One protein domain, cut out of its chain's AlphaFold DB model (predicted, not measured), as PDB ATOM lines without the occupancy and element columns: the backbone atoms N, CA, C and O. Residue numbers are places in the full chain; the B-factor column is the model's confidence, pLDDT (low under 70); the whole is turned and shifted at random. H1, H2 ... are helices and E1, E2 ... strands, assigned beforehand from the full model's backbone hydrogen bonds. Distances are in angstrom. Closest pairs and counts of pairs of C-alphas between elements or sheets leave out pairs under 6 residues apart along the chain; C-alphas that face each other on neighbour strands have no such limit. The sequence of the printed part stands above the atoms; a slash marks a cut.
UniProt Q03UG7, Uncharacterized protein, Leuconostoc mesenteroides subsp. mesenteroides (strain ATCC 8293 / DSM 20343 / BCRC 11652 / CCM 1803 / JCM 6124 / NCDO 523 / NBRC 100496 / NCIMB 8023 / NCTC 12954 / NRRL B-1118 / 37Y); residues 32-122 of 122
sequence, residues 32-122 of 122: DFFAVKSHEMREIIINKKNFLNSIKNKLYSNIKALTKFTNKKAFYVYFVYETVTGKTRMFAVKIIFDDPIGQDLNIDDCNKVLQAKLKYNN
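What this domain is: This is residues 32 to 122 of the 122 residues of an uncharacterized protein of Leuconostoc mesenteroides subsp. mesenteroides (strain ATCC 8293 / DSM 20343 / BCRC 11652 / CCM 1803 / JCM 6124 / NCDO 523 / NBRC 100496 / NCIMB 8023 / NCTC 12954 / NRRL B-1118 / 37Y) (UniProt Q03UG7). A long two-stranded hairpin, E1 and E2, reaches out from a small group of helices at its open end: H2 and H4 run side by side in opposite directions there, H1 passes near E1 with its later residues, and the short H3 sits just past the end of E2. Residues 32 to 47, without a named element, make a wide loop by the tip half of the hairpin, and H4 makes the opposite end of the long axis. The printed part has 91 residues with four named helices and two named strands, in the order H1, H2, E1, E2, H3, H4; the sheet, E1 - E2, is antiparallel and the class is mixed, helices and strands. The whole is only just loose, close to compact, with a radius of gyration of the C-alphas of 15.0 A, and is elongated, spanning 47 by 27 by 19 A.

How they stand to each other: E1, residues 75 to 82, and E2, residues 88 to 95, form a hairpin, antiparallel at 157 degrees between their directions. N 77 and O 93, 2.9 A, and N 91 and O 79, 2.8 A, are within hydrogen-bond range. The closest C-alphas of E1 and H1, residues 48 to 61, are those of Val 77 and Ile 55, 7.0 A apart. H2, residues 63 to 70, comes closest to E1 at the C-alphas of Ala 65 and Phe 75, 6.2 A. H1 and H2 only just touch, only at the corner by their link, with 3 pairs of C-alphas within 8 A; the closest are Leu 59 and Leu 66, 5.5 A. H2 touches H4, residues 107 to 120, at a shallow tilt of 32 degrees, opposite ways; their closest C-alphas are those of Thr 70 and Ile 107, 6.1 A. H1, with residue 60 alone, only just touches H4, with 3 pairs of C-alphas within 8 A; the closest are Tyr 60 and Val 113, 7.1 A. H3, residues 100 to 104, is close to H1 but not clearly touching, with the C-alphas of Asp 104 and Leu 52 7.6 A apart. H4 is apart from both strands. In H1, H2, H3 and H4 every O i to N i+4 pair is within hydrogen-bond range.

Where its parts are: E1 begins at C-alpha 75, (153.787, 52.072, 26.959), and measures 23.6 A; E2 measures 22.7 A. H1 begins at C-alpha 48, (147.463, 59.280, 42.794), and measures 19.8 A. H2 measures 10.3 A and H3 6.3 A. H4 measures 20.1 A and ends at C-alpha 120, (158.532, 31.051, 35.945).

The domain as a whole: The two C-alphas farthest apart are those of Glu 40 and Asn 122, 49.7 A. The printed part has no cut, and the links between its named elements are tight. Mean pLDDT of the printed part is 75.2; residues 32 to 46, 80 to 90 and 121 to 122 are under 70.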
ATOM      1  N   ASP A  32     139.499  44.375  34.274       33.38
ATOM      2  CA  ASP A  32     138.844  44.721  35.541       33.38
ATOM      3  C   ASP A  32     138.827  46.250  35.754       33.38
ATOM      4  O   ASP A  32     139.876  46.908  35.762       33.38
ATOM      5  N   PHE A  33     137.628  46.831  35.878       36.22
ATOM      6  CA  PHE A  33     137.381  48.275  35.771       36.22
ATOM      7  C   PHE A  33     137.105  48.977  37.112       36.22
ATOM      8  O   PHE A  33     136.500  48.418  38.022       36.22
ATOM      9  N   PHE A  34     137.467  50.266  37.176       33.56
ATOM     10  CA  PHE A  34     136.996  51.232  38.175       33.56
ATOM     11  C   PHE A  34     136.100  52.268  37.478       33.56
ATOM     12  O   PHE A  34     136.522  52.883  36.500       33.56
ATOM     13  N   ALA A  35     134.873  52.467  37.967       30.86
ATOM     14  CA  ALA A  35     133.903  53.396  37.382       30.86
ATOM     15  C   ALA A  35     134.108  54.837  37.884       30.86
ATOM     16  O   ALA A  35     134.299  55.062  39.079       30.86
ATOM     17  N   VAL A  36     134.010  55.826  36.988       37.75
ATOM     18  CA  VAL A  36     134.040  57.258  37.340       37.75
ATOM     19  C   VAL A  36     132.955  58.013  36.572       37.75
ATOM     20  O   VAL A  36     133.008  58.055  35.349       37.75
ATOM     21  N   LYS A  37     132.013  58.640  37.294       34.94
ATOM     22  CA  LYS A  37     130.883  59.428  36.757       34.94
ATOM     23  C   LYS A  37     131.263  60.898  36.507       34.94
ATOM     24  O   LYS A  37     131.730  61.550  37.434       34.94
ATOM     25  N   SER A  38     131.000  61.465  35.316       35.94
ATOM     26  CA  SER A  38     130.962  62.940  35.110       35.94
ATOM     27  C   SER A  38     130.162  63.412  33.871       35.94
ATOM     28  O   SER A  38     130.067  62.684  32.875       35.94
ATOM     29  N   HIS A  39     129.492  64.580  33.983       36.38
ATOM     30  CA  HIS A  39     128.530  65.176  33.021       36.38
ATOM     31  C   HIS A  39     128.814  66.584  32.555       36.38
ATOM     32  O   HIS A  39     128.135  67.098  31.678       36.38
ATOM     33  N   GLU A  40     129.864  67.180  33.059       33.00
ATOM     34  CA  GLU A  40     130.358  68.448  32.559       33.00
ATOM     35  C   GLU A  40     131.845  68.215  32.294       33.00
ATOM     36  O   GLU A  40     132.382  67.194  32.737       33.00
ATOM     37  N   MET A  41     132.530  69.095  31.564       41.28
ATOM     38  CA  MET A  41     133.998  69.090  31.498       41.28
ATOM     39  C   MET A  41     134.587  69.376  32.896       41.28
ATOM     40  O   MET A  41     135.158  70.428  33.151       41.28
ATOM     41  N   ARG A  42     134.379  68.466  33.845       39.78
ATOM     42  CA  ARG A  42     134.957  68.467  35.179       39.78
ATOM     43  C   ARG A  42     136.212  67.628  35.100       39.78
ATOM     44  O   ARG A  42     136.179  66.505  34.593       39.78
ATOM     45  N   GLU A  43     137.298  68.197  35.601       46.03
ATOM     46  CA  GLU A  43     138.558  67.493  35.778       46.03
ATOM     47  C   GLU A  43     138.309  66.170  36.511       46.03
ATOM     48  O   GLU A  43     137.645  66.118  37.550       46.03
ATOM     49  N   ILE A  44     138.809  65.078  35.934       53.34
ATOM     50  CA  ILE A  44     138.720  63.755  36.543       53.34
ATOM     51  C   ILE A  44     139.792  63.696  37.632       53.34
ATOM     52  O   ILE A  44     140.971  63.489  37.349       53.34
ATOM     53  N   ILE A  45     139.384  63.893  38.885       56.84
ATOM     54  CA  ILE A  45     140.289  63.795  40.033       56.84
ATOM     55  C   ILE A  45     140.409  62.324  40.424       56.84
ATOM     56  O   ILE A  45     139.473  61.726  40.954       56.84
ATOM     57  N   ILE A  46     141.581  61.741  40.182       67.19
ATOM     58  CA  ILE A  46     141.907  60.379  40.604       67.19
ATOM     59  C   ILE A  46     142.946  60.461  41.716       67.19
ATOM     60  O   ILE A  46     143.949  61.165  41.603       67.19
ATOM     61  N   ASN A  47     142.735  59.715  42.800       75.81
ATOM     62  CA  ASN A  47     143.748  59.589  43.840       75.81
ATOM     63  C   ASN A  47     145.036  58.984  43.245       75.81
ATOM     64  O   ASN A  47     145.003  57.870  42.716       75.81
ATOM     65  N   LYS A  48     146.169  59.689  43.373       76.19
ATOM     66  CA  LYS A  48     147.463  59.280  42.794       76.19
ATOM     67  C   LYS A  48     147.858  57.855  43.180       76.19
ATOM     68  O   LYS A  48     148.306  57.103  42.324       76.19
ATOM     69  N   LYS A  49     147.676  57.464  44.445       80.19
ATOM     70  CA  LYS A  49     148.041  56.123  44.925       80.19
ATOM     71  C   LYS A  49     147.220  55.048  44.218       80.19
ATOM     72  O   LYS A  49     147.786  54.074  43.735       80.19
ATOM     73  N   ASN A  50     145.907  55.245  44.117       78.69
ATOM     74  CA  ASN A  50     145.026  54.301  43.428       78.69
ATOM     75  C   ASN A  50     145.354  54.235  41.935       78.69
ATOM     76  O   ASN A  50     145.467  53.146  41.385       78.69
ATOM     77  N   PHE A  51     145.593  55.388  41.309       81.62
ATOM     78  CA  PHE A  51     145.983  55.474  39.907       81.62
ATOM     79  C   PHE A  51     147.294  54.729  39.621       81.62
ATOM     80  O   PHE A  51     147.346  53.882  38.730       81.62
ATOM     81  N   LEU A  52     148.334  54.979  40.421       85.75
ATOM     82  CA  LEU A  52     149.622  54.295  40.305       85.75
ATOM     83  C   LEU A  52     149.495  52.793  40.558       85.75
ATOM     84  O   LEU A  52     150.098  52.013  39.829       85.75
ATOM     85  N   ASN A  53     148.690  52.372  41.535       87.31
ATOM     86  CA  ASN A  53     148.424  50.954  41.775       87.31
ATOM     87  C   ASN A  53     147.747  50.297  40.565       87.31
ATOM     88  O   ASN A  53     148.163  49.218  40.149       87.31
ATOM     89  N   SER A  54     146.758  50.951  39.948       83.69
ATOM     90  CA  SER A  54     146.124  50.445  38.726       83.69
ATOM     91  C   SER A  54     147.121  50.322  37.571       83.69
ATOM     92  O   SER A  54     147.114  49.312  36.867       83.69
ATOM     93  N   ILE A  55     148.006  51.310  37.391       87.50
ATOM     94  CA  ILE A  55     149.066  51.250  36.374       87.50
ATOM     95  C   ILE A  55     150.036  50.106  36.673       87.50
ATOM     96  O   ILE A  55     150.313  49.316  35.774       87.50
ATOM     97  N   LYS A  56     150.515  49.977  37.916       90.50
ATOM     98  CA  LYS A  56     151.429  48.901  38.335       90.50
ATOM     99  C   LYS A  56     150.822  47.529  38.094       90.50
ATOM    100  O   LYS A  56     151.475  46.685  37.493       90.50
ATOM    101  N   ASN A  57     149.563  47.323  38.469       88.00
ATOM    102  CA  ASN A  57     148.882  46.048  38.260       88.00
ATOM    103  C   ASN A  57     148.798  45.691  36.770       88.00
ATOM    104  O   ASN A  57     149.122  44.565  36.395       88.00
ATOM    105  N   LYS A  58     148.439  46.656  35.912       84.81
ATOM    106  CA  LYS A  58     148.404  46.460  34.453       84.81
ATOM    107  C   LYS A  58     149.791  46.234  33.850       84.81
ATOM    108  O   LYS A  58     149.945  45.426  32.939       84.81
ATOM    109  N   LEU A  59     150.801  46.941  34.350       89.25
ATOM    110  CA  LEU A  59     152.177  46.789  33.900       89.25
ATOM    111  C   LEU A  59     152.722  45.406  34.283       89.25
ATOM    112  O   LEU A  59     153.279  44.710  33.442       89.25
ATOM    113  N   TYR A  60     152.516  44.976  35.527       90.56
ATOM    114  CA  TYR A  60     153.012  43.698  36.034       90.56
ATOM    115  C   TYR A  60     152.255  42.501  35.457       90.56
ATOM    116  O   TYR A  60     152.847  41.437  35.287       90.56
ATOM    117  N   SER A  61     150.976  42.632  35.103       87.56
ATOM    118  CA  SER A  61     150.246  41.542  34.445       87.56
ATOM    119  C   SER A  61     150.698  41.304  32.996       87.56
ATOM    120  O   SER A  61     150.571  40.184  32.506       87.56
ATOM    121  N   ASN A  62     151.298  42.297  32.330       87.62
ATOM    122  CA  ASN A  62     151.675  42.222  30.920       87.62
ATOM    123  C   ASN A  62     153.201  42.230  30.725       87.62
ATOM    124  O   ASN A  62     153.837  43.281  30.694       87.62
ATOM    125  N   ILE A  63     153.784  41.047  30.494       89.00
ATOM    126  CA  ILE A  63     155.236  40.880  30.300       89.00
ATOM    127  C   ILE A  63     155.766  41.738  29.144       89.00
ATOM    128  O   ILE A  63     156.827  42.337  29.276       89.00
ATOM    129  N   LYS A  64     155.034  41.870  28.027       87.94
ATOM    130  CA  LYS A  64     155.485  42.697  26.891       87.94
ATOM    131  C   LYS A  64     155.562  44.177  27.271       87.94
ATOM    132  O   LYS A  64     156.516  44.853  26.886       87.94
ATOM    133  N   ALA A  65     154.567  44.686  27.999       88.81
ATOM    134  CA  ALA A  65     154.568  46.064  28.489       88.81
ATOM    135  C   ALA A  65     155.673  46.284  29.528       88.81
ATOM    136  O   ALA A  65     156.409  47.264  29.427       88.81
ATOM    137  N   LEU A  66     155.840  45.340  30.458       91.25
ATOM    138  CA  LEU A  66     156.886  45.374  31.472       91.25
ATOM    139  C   LEU A  66     158.281  45.409  30.839       91.25
ATOM    140  O   LEU A  66     159.059  46.300  31.157       91.25
ATOM    141  N   THR A  67     158.558  44.533  29.868       90.62
ATOM    142  CA  THR A  67     159.810  44.532  29.095       90.62
ATOM    143  C   THR A  67     160.020  45.831  28.320       90.62
ATOM    144  O   THR A  67     161.144  46.315  28.217       90.62
ATOM    145  N   LYS A  68     158.970  46.430  27.740       89.81
ATOM    146  CA  LYS A  68     159.104  47.739  27.076       89.81
ATOM    147  C   LYS A  68     159.512  48.813  28.082       89.81
ATOM    148  O   LYS A  68     160.471  49.537  27.825       89.81
ATOM    149  N   PHE A  69     158.817  48.879  29.214       90.38
ATOM    150  CA  PHE A  69     159.055  49.890  30.236       90.38
ATOM    151  C   PHE A  69     160.447  49.769  30.870       90.38
ATOM    152  O   PHE A  69     161.142  50.775  30.993       90.38
ATOM    153  N   THR A  70     160.904  48.555  31.194       91.81
ATOM    154  CA  THR A  70     162.259  48.325  31.731       91.81
ATOM    155  C   THR A  70     163.363  48.662  30.726       91.81
ATOM    156  O   THR A  70     164.444  49.089  31.115       91.81
ATOM    157  N   ASN A  71     163.072  48.579  29.425       91.69
ATOM    158  CA  ASN A  71     163.941  49.077  28.355       91.69
ATOM    159  C   ASN A  71     163.751  50.578  28.063       91.69
ATOM    160  O   ASN A  71     164.117  51.046  26.983       91.69
ATOM    161  N   LYS A  72     163.141  51.330  28.991       91.00
ATOM    162  CA  LYS A  72     162.856  52.771  28.887       91.00
ATOM    163  C   LYS A  72     162.021  53.161  27.660       91.00
ATOM    164  O   LYS A  72     162.034  54.310  27.225       91.00
ATOM    165  N   LYS A  73     161.265  52.220  27.089       88.94
ATOM    166  CA  LYS A  73     160.320  52.498  26.003       88.94
ATOM    167  C   LYS A  73     158.959  52.847  26.585       88.94
ATOM    168  O   LYS A  73     158.521  52.268  27.577       88.94
ATOM    169  N   ALA A  74     158.272  53.767  25.918       84.56
ATOM    170  CA  ALA A  74     156.927  54.148  26.313       84.56
ATOM    171  C   ALA A  74     155.945  52.970  26.191       84.56
ATOM    172  O   ALA A  74     156.049  52.137  25.282       84.56
ATOM    173  N   PHE A  75     154.949  52.950  27.070       84.69
ATOM    174  CA  PHE A  75     153.787  52.072  26.959       84.69
ATOM    175  C   PHE A  75     152.501  52.866  27.180       84.69
ATOM    176  O   PHE A  75     152.528  53.987  27.680       84.69
ATOM    177  N   TYR A  76     151.374  52.293  26.770       82.31
ATOM    178  CA  TYR A  76     150.069  52.933  26.884       82.31
ATOM    179  C   TYR A  76     149.207  52.158  27.869       82.31
ATOM    180  O   TYR A  76     149.153  50.928  27.821       82.31
ATOM    181  N   VAL A  77     148.534  52.886  28.755       78.00
ATOM    182  CA  VAL A  77     147.539  52.334  29.670       78.00
ATOM    183  C   VAL A  77     146.187  52.917  29.326       78.00
ATOM    184  O   VAL A  77     145.999  54.129  29.351       78.00
ATOM    185  N   TYR A  78     145.243  52.038  29.027       76.62
ATOM    186  CA  TYR A  78     143.885  52.402  28.659       76.62
ATOM    187  C   TYR A  78     143.009  52.402  29.906       76.62
ATOM    188  O   TYR A  78     143.070  51.481  30.728       76.62
ATOM    189  N   PHE A  79     142.199  53.436  30.050       73.31
ATOM    190  CA  PHE A  79     141.241  53.612  31.126       73.31
ATOM    191  C   PHE A  79     139.871  53.845  30.521       73.31
ATOM    192  O   PHE A  79     139.724  54.600  29.563       73.31
ATOM    193  N   VAL A  80     138.868  53.212  31.108       68.56
ATOM    194  CA  VAL A  80     137.477  53.372  30.707       68.56
ATOM    195  C   VAL A  80     136.725  53.973  31.880       68.56
ATOM    196  O   VAL A  80     136.964  53.599  33.025       68.56
ATOM    197  N   TYR A  81     135.838  54.917  31.598       66.44
ATOM    198  CA  TYR A  81     134.968  55.531  32.587       66.44
ATOM    199  C   TYR A  81     133.548  55.655  32.041       66.44
ATOM    200  O   TYR A  81     133.329  55.772  30.835       66.44
ATOM    201  N   GLU A  82     132.571  55.623  32.936       58.22
ATOM    202  CA  GLU A  82     131.161  55.738  32.591       58.22
ATOM    203  C   GLU A  82     130.682  57.150  32.916       58.22
ATOM    204  O   GLU A  82     130.645  57.566  34.067       58.22
ATOM    205  N   THR A  83     130.306  57.922  31.902       61.69
ATOM    206  CA  THR A  83     129.698  59.244  32.113       61.69
ATOM    207  C   THR A  83     128.398  59.126  32.911       61.69
ATOM    208  O   THR A  83     127.755  58.082  32.921       61.69
ATOM    209  N   VAL A  84     127.923  60.221  33.506       53.78
ATOM    210  CA  VAL A  84     126.649  60.199  34.264       53.78
ATOM    211  C   VAL A  84     125.414  59.864  33.398       53.78
ATOM    212  O   VAL A  84     124.360  59.596  33.956       53.78
ATOM    213  N   THR A  85     125.552  59.800  32.061       63.31
ATOM    214  CA  THR A  85     124.496  59.440  31.083       63.31
ATOM    215  C   THR A  85     124.485  57.930  30.869       63.31
ATOM    216  O   THR A  85     123.765  57.441  30.007       63.31
ATOM    217  N   GLY A  86     125.364  57.193  31.551       59.34
ATOM    218  CA  GLY A  86     125.614  55.782  31.285       59.34
ATOM    219  C   GLY A  86     126.425  55.528  30.011       59.34
ATOM    220  O   GLY A  86     126.510  54.401  29.539       59.34
ATOM    221  N   LYS A  87     127.021  56.566  29.399       66.81
ATOM    222  CA  LYS A  87     127.884  56.386  28.220       66.81
ATOM    223  C   LYS A  87     129.300  56.059  28.662       66.81
ATOM    224  O   LYS A  87     129.951  56.901  29.284       66.81
ATOM    225  N   THR A  88     129.780  54.894  28.264       69.62
ATOM    226  CA  THR A  88     131.167  54.464  28.427       69.62
ATOM    227  C   THR A  88     132.098  55.258  27.507       69.62
ATOM    228  O   THR A  88     131.811  55.469  26.327       69.62
ATOM    229  N   ARG A  89     133.222  55.726  28.047       67.44
ATOM    230  CA  ARG A  89     134.273  56.471  27.344       67.44
ATOM    231  C   ARG A  89     135.629  55.882  27.694       67.44
ATOM    232  O   ARG A  89     135.819  55.417  28.811       67.44
ATOM    233  N   MET A  90     136.571  55.937  26.758       68.12
ATOM    234  CA  MET A  90     137.932  55.450  26.954       68.12
ATOM    235  C   MET A  90     138.941  56.575  26.742       68.12
ATOM    236  O   MET A  90     138.768  57.420  25.866       68.12
ATOM    237  N   PHE A  91     140.010  56.557  27.526       70.06
ATOM    238  CA  PHE A  91     141.199  57.355  27.286       70.06
ATOM    239  C   PHE A  91     142.452  56.509  27.495       70.06
ATOM    240  O   PHE A  91     142.485  55.638  28.361       70.06
ATOM    241  N   ALA A  92     143.497  56.778  26.719       72.31
ATOM    242  CA  ALA A  92     144.816  56.205  26.949       72.31
ATOM    243  C   ALA A  92     145.746  57.219  27.607       72.31
ATOM    244  O   ALA A  92     145.719  58.400  27.273       72.31
ATOM    245  N   VAL A  93     146.596  56.729  28.503       77.62
ATOM    246  CA  VAL A  93     147.704  57.470  29.100       77.62
ATOM    247  C   VAL A  93     148.996  56.871  28.570       77.62
ATOM    248  O   VAL A  93     149.262  55.680  28.756       77.62
ATOM    249  N   LYS A  94     149.797  57.696  27.895       83.50
ATOM    250  CA  LYS A  94     151.158  57.334  27.504       83.50
ATOM    251  C   LYS A  94     152.067  57.478  28.718       83.50
ATOM    252  O   LYS A  94     152.162  58.556  29.288       83.50
ATOM    253  N   ILE A  95     152.746  56.402  29.086       83.69
ATOM    254  CA  ILE A  95     153.709  56.383  30.181       83.69
ATOM    255  C   ILE A  95     155.107  56.300  29.585       83.69
ATOM    256  O   ILE A  95     155.446  55.327  28.907       83.69
ATOM    257  N   ILE A  96     155.906  57.332  29.834       85.00
ATOM    258  CA  ILE A  96     157.322  57.416  29.472       85.00
ATOM    259  C   ILE A  96     158.129  57.297  30.763       85.00
ATOM    260  O   ILE A  96     157.694  57.782  31.802       85.00
ATOM    261  N   PHE A  97     159.283  56.632  30.708       83.44
ATOM    262  CA  PHE A  97     160.138  56.433  31.880       83.44
ATOM    263  C   PHE A  97     160.536  57.757  32.555       83.44
ATOM    264  O   PHE A  97     160.430  57.869  33.772       83.44
ATOM    265  N   ASP A  98     160.919  58.762  31.764       82.12
ATOM    266  CA  ASP A  98     161.389  60.052  32.280       82.12
ATOM    267  C   ASP A  98     160.256  60.981  32.747       82.12
ATOM    268  O   ASP A  98     160.522  61.984  33.411       82.12
ATOM    269  N   ASP A  99     158.997  60.641  32.457       82.56
ATOM    270  CA  ASP A  99     157.841  61.417  32.904       82.56
ATOM    271  C   ASP A  99     157.534  61.156  34.390       82.56
ATOM    272  O   ASP A  99     157.841  60.077  34.906       82.56
ATOM    273  N   PRO A 100     156.831  62.075  35.086       83.00
ATOM    274  CA  PRO A 100     156.520  61.926  36.509       83.00
ATOM    275  C   PRO A 100     155.876  60.581  36.880       83.00
ATOM    276  O   PRO A 100     156.232  59.987  37.895       83.00
ATOM    277  N   ILE A 101     154.971  60.060  36.038       83.75
ATOM    278  CA  ILE A 101     154.345  58.750  36.275       83.75
ATOM    279  C   ILE A 101     155.365  57.618  36.110       83.75
ATOM    280  O   ILE A 101     155.347  56.675  36.891       83.75
ATOM    281  N   GLY A 102     156.252  57.695  35.113       85.62
ATOM    282  CA  GLY A 102     157.304  56.699  34.909       85.62
ATOM    283  C   GLY A 102     158.270  56.638  36.087       85.62
ATOM    284  O   GLY A 102     158.571  55.550  36.577       85.62
ATOM    285  N   GLN A 103     158.666  57.797  36.610       87.12
ATOM    286  CA  GLN A 103     159.517  57.891  37.796       87.12
ATOM    287  C   GLN A 103     158.843  57.277  39.036       87.12
ATOM    288  O   GLN A 103     159.482  56.542  39.788       87.12
ATOM    289  N   ASP A 104     157.530  57.479  39.209       88.38
ATOM    290  CA  ASP A 104     156.748  56.888  40.308       88.38
ATOM    291  C   ASP A 104     156.622  55.341  40.232       88.38
ATOM    292  O   ASP A 104     156.263  54.686  41.222       88.38
ATOM    293  N   LEU A 105     156.879  54.724  39.069       86.56
ATOM    294  CA  LEU A 105     156.753  53.272  38.881       86.56
ATOM    295  C   LEU A 105     157.964  52.468  39.369       86.56
ATOM    296  O   LEU A 105     157.815  51.257  39.516       86.56
ATOM    297  N   ASN A 106     159.091  53.121  39.679       86.56
ATOM    298  CA  ASN A 106     160.367  52.517  40.089       86.56
ATOM    299  C   ASN A 106     160.846  51.383  39.154       86.56
ATOM    300  O   ASN A 106     160.391  50.236  39.218       86.56
ATOM    301  N   ILE A 107     161.818  51.689  38.294       88.00
ATOM    302  CA  ILE A 107     162.328  50.735  37.301       88.00
ATOM    303  C   ILE A 107     163.014  49.517  37.923       88.00
ATOM    304  O   ILE A 107     162.920  48.429  37.357       88.00
ATOM    305  N   ASP A 108     163.638  49.656  39.092       90.19
ATOM    306  CA  ASP A 108     164.326  48.544  39.752       90.19
ATOM    307  C   ASP A 108     163.327  47.508  40.264       90.19
ATOM    308  O   ASP A 108     163.529  46.303  40.102       90.19
ATOM    309  N   ASP A 109     162.199  47.968  40.806       91.31
ATOM    310  CA  ASP A 109     161.105  47.085  41.208       91.31
ATOM    311  C   ASP A 109     160.470  46.418  39.982       91.31
ATOM    312  O   ASP A 109     160.229  45.209  39.984       91.31
ATOM    313  N   CYS A 110     160.278  47.169  38.892       91.81
ATOM    314  CA  CYS A 110     159.799  46.615  37.626       91.81
ATOM    315  C   CYS A 110     160.747  45.536  37.071       91.81
ATOM    316  O   CYS A 110     160.285  44.487  36.620       91.81
ATOM    317  N   ASN A 111     162.062  45.755  37.146       93.19
ATOM    318  CA  ASN A 111     163.077  44.787  36.741       93.19
ATOM    319  C   ASN A 111     163.030  43.516  37.595       93.19
ATOM    320  O   ASN A 111     163.040  42.421  37.039       93.19
ATOM    321  N   LYS A 112     162.907  43.632  38.924       94.44
ATOM    322  CA  LYS A 112     162.759  42.463  39.814       94.44
ATOM    323  C   LYS A 112     161.533  41.627  39.449       94.44
ATOM    324  O   LYS A 112     161.634  40.406  39.330       94.44
ATOM    325  N   VAL A 113     160.391  42.279  39.222       93.50
ATOM    326  CA  VAL A 113     159.152  41.603  38.806       93.50
ATOM    327  C   VAL A 113     159.318  40.938  37.435       93.50
ATOM    328  O   VAL A 113     158.858  39.811  37.247       93.50
ATOM    329  N   LEU A 114     159.995  41.595  36.487       94.12
ATOM    330  CA  LEU A 114     160.251  41.036  35.158       94.12
ATOM    331  C   LEU A 114     161.112  39.776  35.238       94.12
ATOM    332  O   LEU A 114     160.743  38.757  34.664       94.12
ATOM    333  N   GLN A 115     162.220  39.828  35.979       93.50
ATOM    334  CA  GLN A 115     163.115  38.683  36.150       93.50
ATOM    335  C   GLN A 115     162.402  37.505  36.816       93.50
ATOM    336  O   GLN A 115     162.529  36.372  36.355       93.50
ATOM    337  N   ALA A 116     161.589  37.768  37.844       92.50
ATOM    338  CA  ALA A 116     160.766  36.732  38.457       92.50
ATOM    339  C   ALA A 116     159.830  36.091  37.419       92.50
ATOM    340  O   ALA A 116     159.800  34.872  37.286       92.50
ATOM    341  N   LYS A 117     159.123  36.894  36.618       88.19
ATOM    342  CA  LYS A 117     158.197  36.390  35.591       88.19
ATOM    343  C   LYS A 117     158.877  35.598  34.481       88.19
ATOM    344  O   LYS A 117     158.331  34.587  34.058       88.19
ATOM    345  N   LEU A 118     160.050  36.028  34.022       89.62
ATOM    346  CA  LEU A 118     160.818  35.292  33.014       89.62
ATOM    347  C   LEU A 118     161.312  33.943  33.550       89.62
ATOM    348  O   LEU A 118     161.359  32.978  32.797       89.62
ATOM    349  N   LYS A 119     161.619  33.854  34.849       86.69
ATOM    350  CA  LYS A 119     162.049  32.609  35.497       86.69
ATOM    351  C   LYS A 119     160.936  31.560  35.621       86.69
ATOM    352  O   LYS A 119     161.248  30.381  35.580       86.69
ATOM    353  N   TYR A 120     159.677  31.971  35.800       72.44
ATOM    354  CA  TYR A 120     158.532  31.051  35.945       72.44
ATOM    355  C   TYR A 120     157.822  30.710  34.622       72.44
ATOM    356  O   TYR A 120     156.963  29.835  34.611       72.44
ATOM    357  N   ASN A 121     158.149  31.408  33.529       62.62
ATOM    358  CA  ASN A 121     157.606  31.153  32.189       62.62
ATOM    359  C   ASN A 121     158.566  30.368  31.272       62.62
ATOM    360  O   ASN A 121     158.208  30.116  30.121       62.62
ATOM    361  N   ASN A 122     159.758  30.023  31.770       51.62
ATOM    362  CA  ASN A 122     160.712  29.087  31.167       51.62
ATOM    363  C   ASN A 122     160.667  27.763  31.929       51.62
ATOM    364  O   ASN A 122     160.916  26.724  31.284       51.62
TER     365      ASN A 122